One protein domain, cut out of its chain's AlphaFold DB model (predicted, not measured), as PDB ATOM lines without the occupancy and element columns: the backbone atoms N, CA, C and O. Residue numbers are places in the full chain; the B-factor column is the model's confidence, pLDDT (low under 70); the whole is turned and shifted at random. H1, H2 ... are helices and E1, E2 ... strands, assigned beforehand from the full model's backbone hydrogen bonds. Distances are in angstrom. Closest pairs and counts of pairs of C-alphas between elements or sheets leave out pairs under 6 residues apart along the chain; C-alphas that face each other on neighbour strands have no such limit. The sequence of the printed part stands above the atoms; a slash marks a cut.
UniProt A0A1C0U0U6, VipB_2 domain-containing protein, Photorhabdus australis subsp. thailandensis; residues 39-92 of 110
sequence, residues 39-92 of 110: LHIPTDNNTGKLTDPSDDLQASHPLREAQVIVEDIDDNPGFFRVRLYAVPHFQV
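AT A GLANCE: This is residues 39 to 92 of the 110 residues of the protein "VipB_2 domain-containing protein" of Photorhabdus australis subsp. thailandensis (UniProt A0A1C0U0U6). A long, narrow hairpin of two antiparallel strands, E1 and E2, makes much of the length; at the end away from its turn come the short helix H1 and a looping stretch, residues 39 to 54, with no named element. The printed part has 54 residues, with one named helix and two named strands in the order H1, E1, E2, and the sheet is E1 - E2, antiparallel. The class is mixed, helices and strands, with under half of the residues, 25, in named elements. The whole is extended, with a radius of gyration of the C-alphas of 17.8 A, and its C-alphas span 56 by 24 by 16 A, a rod in outline.

HOW THE PARTS SIT: After residues 39 to 54 comes H1, residues 55 to 60, in which every O i to N i+4 pair is within hydrogen-bond range. A tight link of 2 residues joins H1 to E1, residues 63 to 72. A short link of 7 residues joins E1 to E2, residues 80 to 88, and the two strands form a hairpin. Their directions stand at 169 degrees, antiparallel. The C-alphas of Leu 63 and Pro 88 face each other at 4.3 A, and those of Asp 72 and Phe 80 at 4.7 A. N 67 and O 85, 2.9 A apart, and N 83 and O 69, 2.8 A apart, are within hydrogen-bond range. H1 and E2 are apart.

IN THESE COORDINATES: H1 begins at C-alpha 55, (230.141, 119.651, 295.349), and is 8.5 A long from first to last C-alpha. E1 measures 26.1 A and ends at C-alpha 72, (216.917, 151.942, 278.229). E2 measures 25.3 A and ends at C-alpha 88, (231.387, 132.910, 291.729).

THE WHOLE: The two C-alphas farthest apart, those of Leu 39 and Asp 75, are 56.2 A apart. The printed part has no cut and no long link between named elements. The mean pLDDT of the printed part is 74.4, and residues 39 to 55, residue 58 and residues 89 to 92 are under 70.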
ATOM      1  N   LEU A  39     238.534 121.768 312.238       49.09
ATOM      2  CA  LEU A  39     238.119 122.346 310.968       49.09
ATOM      3  C   LEU A  39     236.840 123.149 311.225       49.09
ATOM      4  O   LEU A  39     235.812 122.576 311.584       49.09
ATOM      5  N   HIS A  40     236.901 124.472 311.078       55.47
ATOM      6  CA  HIS A  40     235.724 125.328 311.203       55.47
ATOM      7  C   HIS A  40     234.980 125.376 309.864       55.47
ATOM      8  O   HIS A  40     235.415 126.053 308.932       55.47
ATOM      9  N   ILE A  41     233.859 124.659 309.776       57.53
ATOM     10  CA  ILE A  41     232.973 124.684 308.610       57.53
ATOM     11  C   ILE A  41     231.845 125.686 308.891       57.53
ATOM     12  O   ILE A  41     231.130 125.511 309.880       57.53
ATOM     13  N   PRO A  42     231.676 126.740 308.071       54.91
ATOM     14  CA  PRO A  42     230.644 127.738 308.308       54.91
ATOM     15  C   PRO A  42     229.236 127.131 308.196       54.91
ATOM     16  O   PRO A  42     228.929 126.342 307.297       54.91
ATOM     17  N   THR A  43     228.372 127.515 309.131       55.56
ATOM     18  CA  THR A  43     226.947 127.177 309.156       55.56
ATOM     19  C   THR A  43     226.116 128.455 309.179       55.56
ATOM     20  O   THR A  43     226.577 129.519 309.594       55.56
ATOM     21  N   ASP A  44     224.888 128.373 308.675       57.78
ATOM     22  CA  ASP A  44     223.947 129.488 308.699       57.78
ATOM     23  C   ASP A  44     223.434 129.670 310.134       57.78
ATOM     24  O   ASP A  44     222.809 128.768 310.695       57.78
ATOM     25  N   ASN A  45     223.657 130.856 310.704       48.16
ATOM     26  CA  ASN A  45     223.262 131.210 312.070       48.16
ATOM     27  C   ASN A  45     221.749 131.101 312.331       48.16
ATOM     28  O   ASN A  45     221.346 130.973 313.486       48.16
ATOM     29  N   ASN A  46     220.908 131.142 311.291       51.84
ATOM     30  CA  ASN A  46     219.453 131.070 311.437       51.84
ATOM     31  C   ASN A  46     218.895 129.646 311.321       51.84
ATOM     32  O   ASN A  46     217.827 129.367 311.864       51.84
ATOM     33  N   THR A  47     219.576 128.745 310.603       52.72
ATOM     34  CA  THR A  47     219.045 127.400 310.305       52.72
ATOM     35  C   THR A  47     219.931 126.249 310.775       52.72
ATOM     36  O   THR A  47     219.481 125.102 310.763       52.72
ATOM     37  N   GLY A  48     221.176 126.518 311.179       45.09
ATOM     38  CA  GLY A  48     222.157 125.504 311.576       45.09
ATOM     39  C   GLY A  48     222.603 124.586 310.433       45.09
ATOM     40  O   GLY A  48     223.346 123.633 310.664       45.09
ATOM     41  N   LYS A  49     222.150 124.845 309.199       53.22
ATOM     42  CA  LYS A  49     222.563 124.091 308.018       53.22
ATOM     43  C   LYS A  49     223.973 124.505 307.616       53.22
ATOM     44  O   LYS A  49     224.340 125.675 307.719       53.22
ATOM     45  N   LEU A  50     224.738 123.535 307.123       57.91
ATOM     46  CA  LEU A  50     225.974 123.794 306.389       57.91
ATOM     47  C   LEU A  50     225.672 124.818 305.291       57.91
ATOM     48  O   LEU A  50     224.732 124.626 304.519       57.91
ATOM     49  N   THR A  51     226.444 125.904 305.222       61.47
ATOM     50  CA  THR A  51     226.287 126.910 304.153       61.47
ATOM     51  C   THR A  51     226.819 126.431 302.803       61.47
ATOM     52  O   THR A  51     226.891 127.222 301.867       61.47
ATOM     53  N   ASP A  52     227.199 125.159 302.707       62.00
ATOM     54  CA  ASP A  52     227.852 124.578 301.548       62.00
ATOM     55  C   ASP A  52     226.864 123.668 300.791       62.00
ATOM     56  O   ASP A  52     226.473 122.614 301.306       62.00
ATOM     57  N   PRO A  53     226.379 124.072 299.601       62.88
ATOM     58  CA  PRO A  53     225.714 123.146 298.691       62.88
ATOM     59  C   PRO A  53     226.670 121.998 298.326       62.88
ATOM     60  O   PRO A  53     227.878 122.187 298.342       62.88
ATOM     61  N   SER A  54     226.159 120.807 297.996       66.50
ATOM     62  CA  SER A  54     227.029 119.674 297.634       66.50
ATOM     63  C   SER A  54     227.962 120.023 296.469       66.50
ATOM     64  O   SER A  54     227.567 120.791 295.591       66.50
ATOM     65  N   ASP A  55     229.148 119.414 296.411       68.50
ATOM     66  CA  ASP A  55     230.141 119.651 295.349       68.50
ATOM     67  C   ASP A  55     229.531 119.557 293.942       68.50
ATOM     68  O   ASP A  55     229.730 120.444 293.113       68.50
ATOM     69  N   ASP A  56     228.692 118.546 293.696       71.81
ATOM     70  CA  ASP A  56     227.980 118.374 292.423       71.81
ATOM     71  C   ASP A  56     227.058 119.561 292.086       71.81
ATOM     72  O   ASP A  56     226.886 119.946 290.924       71.81
ATOM     73  N   LEU A  57     226.449 120.168 293.108       72.31
ATOM     74  CA  LEU A  57     225.548 121.302 292.942       72.31
ATOM     75  C   LEU A  57     226.336 122.592 292.693       72.31
ATOM     76  O   LEU A  57     225.945 123.372 291.828       72.31
ATOM     77  N   GLN A  58     227.471 122.783 293.370       69.38
ATOM     78  CA  GLN A  58     228.370 123.921 293.136       69.38
ATOM     79  C   GLN A  58     229.051 123.854 291.769       69.38
ATOM     80  O   GLN A  58     229.149 124.861 291.072       69.38
ATOM     81  N   ALA A  59     229.465 122.661 291.341       71.31
ATOM     82  CA  ALA A  59     230.045 122.453 290.019       71.31
ATOM     83  C   ALA A  59     229.026 122.713 288.895       71.31
ATOM     84  O   ALA A  59     229.391 123.224 287.835       71.31
ATOM     85  N   SER A  60     227.747 122.388 289.126       76.81
ATOM     86  CA  SER A  60     226.665 122.649 288.164       76.81
ATOM     87  C   SER A  60     226.106 124.078 288.217       76.81
ATOM     88  O   SER A  60     225.529 124.529 287.228       76.81
ATOM     89  N   HIS A  61     226.300 124.808 289.322       81.56
ATOM     90  CA  HIS A  61     225.833 126.184 289.521       81.56
ATOM     91  C   HIS A  61     227.001 127.075 289.976       81.56
ATOM     92  O   HIS A  61     227.145 127.361 291.162       81.56
ATOM     93  N   PRO A  62     227.846 127.544 289.037       76.56
ATOM     94  CA  PRO A  62     229.131 128.169 289.362       76.56
ATOM     95  C   PRO A  62     229.011 129.555 290.014       76.56
ATOM     96  O   PRO A  62     229.994 130.075 290.547       76.56
ATOM     97  N   LEU A  63     227.827 130.173 289.959       81.31
ATOM     98  CA  LEU A  63     227.566 131.492 290.523       81.31
ATOM     99  C   LEU A  63     226.801 131.366 291.836       81.31
ATOM    100  O   LEU A  63     225.690 130.845 291.869       81.31
ATOM    101  N   ARG A  64     227.384 131.936 292.886       75.00
ATOM    102  CA  ARG A  64     226.752 132.096 294.193       75.00
ATOM    103  C   ARG A  64     225.657 133.160 294.154       75.00
ATOM    104  O   ARG A  64     224.634 133.022 294.815       75.00
ATOM    105  N   GLU A  65     225.884 134.222 293.386       78.88
ATOM    106  CA  GLU A  65     224.933 135.311 293.177       78.88
ATOM    107  C   GLU A  65     225.133 135.909 291.782       78.88
ATOM    108  O   GLU A  65     226.253 135.962 291.266       78.88
ATOM    109  N   ALA A  66     224.049 136.367 291.159       80.38
ATOM    110  CA  ALA A  66     224.111 137.111 289.912       80.38
ATOM    111  C   ALA A  66     223.012 138.174 289.861       80.38
ATOM    112  O   ALA A  66     221.876 137.927 290.266       80.38
ATOM    113  N   GLN A  67     223.340 139.341 289.312       87.69
ATOM    114  CA  GLN A  67     222.402 140.434 289.092       87.69
ATOM    115  C   GLN A  67     222.519 140.933 287.655       87.69
ATOM    116  O   GLN A  67     223.615 141.179 287.151       87.69
ATOM    117  N   VAL A  68     221.372 141.130 287.009       93.94
ATOM    118  CA  VAL A  68     221.278 141.754 285.689       93.94
ATOM    119  C   VAL A  68     220.526 143.069 285.835       93.94
ATOM    120  O   VAL A  68     219.408 143.091 286.347       93.94
ATOM    121  N   ILE A  69     221.133 144.158 285.375       91.56
ATOM    122  CA  ILE A  69     220.498 145.472 285.287       91.56
ATOM    123  C   ILE A  69     220.359 145.811 283.810       91.56
ATOM    124  O   ILE A  69     221.351 145.819 283.083       91.56
ATOM    125  N   VAL A  70     219.132 146.082 283.377       95.19
ATOM    126  CA  VAL A  70     218.821 146.513 282.013       95.19
ATOM    127  C   VAL A  70     218.326 147.949 282.082       95.19
ATOM    128  O   VAL A  70     217.415 148.249 282.849       95.19
ATOM    129  N   GLU A  71     218.942 148.823 281.300       93.56
ATOM    130  CA  GLU A  71     218.577 150.232 281.189       93.56
ATOM    131  C   GLU A  71     218.250 150.559 279.737       93.56
ATOM    132  O   GLU A  71     218.967 150.135 278.825       93.56
ATOM    133  N   ASP A  72     217.195 151.336 279.524       93.19
ATOM    134  CA  ASP A  72     216.917 151.942 278.229       93.19
ATOM    135  C   ASP A  72     218.016 152.944 277.851       93.19
ATOM    136  O   ASP A  72     218.662 153.562 278.704       93.19
ATOM    137  N   ILE A  73     218.242 153.100 276.549       92.94
ATOM    138  CA  ILE A  73     219.085 154.168 276.014       92.94
ATOM    139  C   ILE A  73     218.158 155.188 275.359       92.94
ATOM    140  O   ILE A  73     217.722 154.990 274.226       92.94
ATOM    141  N   ASP A  74     217.881 156.281 276.076       89.50
ATOM    142  CA  ASP A  74     216.903 157.308 275.678       89.50
ATOM    143  C   ASP A  74     217.141 157.856 274.257       89.50
ATOM    144  O   ASP A  74     216.195 158.059 273.495       89.50
ATOM    145  N   ASP A  75     218.405 158.025 273.862       92.38
ATOM    146  CA  ASP A  75     218.794 158.559 272.549       92.38
ATOM    147  C   ASP A  75     218.722 157.528 271.404       92.38
ATOM    148  O   ASP A  75     218.942 157.877 270.242       92.38
ATOM    149  N   ASN A  76     218.452 156.249 271.696       91.25
ATOM    150  CA  ASN A  76     218.413 155.183 270.691       91.25
ATOM    151  C   ASN A  76     217.324 154.131 271.001       91.25
ATOM    152  O   ASN A  76     217.627 153.040 271.498       91.25
ATOM    153  N   PRO A  77     216.047 154.439 270.700       88.44
ATOM    154  CA  PRO A  77     214.912 153.571 271.000       88.44
ATOM    155  C   PRO A  77     215.070 152.158 270.427       88.44
ATOM    156  O   PRO A  77     215.381 151.973 269.250       88.44
ATOM    157  N   GLY A  78     214.824 151.151 271.265       89.75
ATOM    158  CA  GLY A  78     215.008 149.736 270.924       89.75
ATOM    159  C   GLY A  78     216.394 149.178 271.263       89.75
ATOM    160  O   GLY A  78     216.602 147.972 271.124       89.75
ATOM    161  N   PHE A  79     217.322 150.016 271.741       90.69
ATOM    162  CA  PHE A  79     218.606 149.588 272.290       90.69
ATOM    163  C   PHE A  79     218.617 149.703 273.814       90.69
ATOM    164  O   PHE A  79     218.132 150.673 274.388       90.69
ATOM    165  N   PHE A  80     219.246 148.720 274.459       92.62
ATOM    166  CA  PHE A  80     219.346 148.629 275.912       92.62
ATOM    167  C   PHE A  80     220.806 148.492 276.336       92.62
ATOM    168  O   PHE A  80     221.609 147.830 275.669       92.62
ATOM    169  N   ARG A  81     221.150 149.076 277.481       88.81
ATOM    170  CA  ARG A  81     222.417 148.844 278.171       88.81
ATOM    171  C   ARG A  81     222.208 147.773 279.234       88.81
ATOM    172  O   ARG A  81     221.400 147.939 280.139       88.81
ATOM    173  N   VAL A  82     222.974 146.690 279.145       92.75
ATOM    174  CA  VAL A  82     222.919 145.587 280.110       92.75
ATOM    175  C   VAL A  82     224.189 145.581 280.952       92.75
ATOM    176  O   VAL A  82     225.294 145.583 280.408       92.75
ATOM    177  N   ARG A  83     224.041 145.556 282.279       90.38
ATOM    178  CA  ARG A  83     225.130 145.311 283.233       90.38
ATOM    179  C   ARG A  83     224.893 143.985 283.943       90.38
ATOM    180  O   ARG A  83     223.844 143.790 284.550       90.38
ATOM    181  N   LEU A  84     225.874 143.093 283.857       86.94
ATOM    182  CA  LEU A  84     225.888 141.805 284.542       86.94
ATOM    183  C   LEU A  84     226.877 141.876 285.708       86.94
ATOM    184  O   LEU A  84     228.050 142.188 285.505       86.94
ATOM    185  N   TYR A  85     226.405 141.541 286.900       82.25
ATOM    186  CA  TYR A  85     227.229 141.288 288.074       82.25
ATOM    187  C   TYR A  85     227.146 139.800 288.388       82.25
ATOM    188  O   TYR A  85     226.053 139.237 288.416       82.25
ATOM    189  N   ALA A  86     228.292 139.161 288.597       82.62
ATOM    190  CA  ALA A  86     228.377 137.741 288.895       82.62
ATOM    191  C   ALA A  86     229.369 137.526 290.039       82.62
ATOM    192  O   ALA A  86     230.490 138.032 289.996       82.62
ATOM    193  N   VAL A  87     228.944 136.774 291.047       83.12
ATOM    194  CA  VAL A  87     229.762 136.366 292.188       83.12
ATOM    195  C   VAL A  87     229.941 134.852 292.094       83.12
ATOM    196  O   VAL A  87     228.961 134.126 292.267       83.12
ATOM    197  N   PRO A  88     231.145 134.346 291.783       76.75
ATOM    198  CA  PRO A  88     231.387 132.910 291.729       76.75
ATOM    199  C   PRO A  88     231.463 132.298 293.134       76.75
ATOM    200  O   PRO A  88     231.634 132.998 294.135       76.75
ATOM    201  N   HIS A  89     231.372 130.972 293.210       68.81
ATOM    202  CA  HIS A  89     231.813 130.245 294.399       68.81
ATOM    203  C   HIS A  89     233.339 130.355 294.541       68.81
ATOM    204  O   HIS A  89     234.076 130.123 293.583       68.81
ATOM    205  N   PHE A  90     233.821 130.723 295.732       62.84
ATOM    206  CA  PHE A  90     235.254 130.747 296.024       62.84
ATOM    207  C   PHE A  90     235.732 129.344 296.376       62.84
ATOM    208  O   PHE A  90     235.192 128.712 297.281       62.84
ATOM    209  N   GLN A  91     236.765 128.887 295.677       62.91
ATOM    210  CA  GLN A  91     237.450 127.641 295.988       62.91
ATOM    211  C   GLN A  91     238.600 127.928 296.953       62.91
ATOM    212  O   GLN A  91     239.310 128.925 296.814       62.91
ATOM    213  N   VAL A  92     238.785 127.059 297.945       61.00
ATOM    214  CA  VAL A  92     239.970 127.117 298.805       61.00
ATOM    215  C   VAL A  92     241.143 126.565 297.999       61.00
ATOM    216  O   VAL A  92     241.240 125.360 297.791       61.00
TER     217      VAL A  92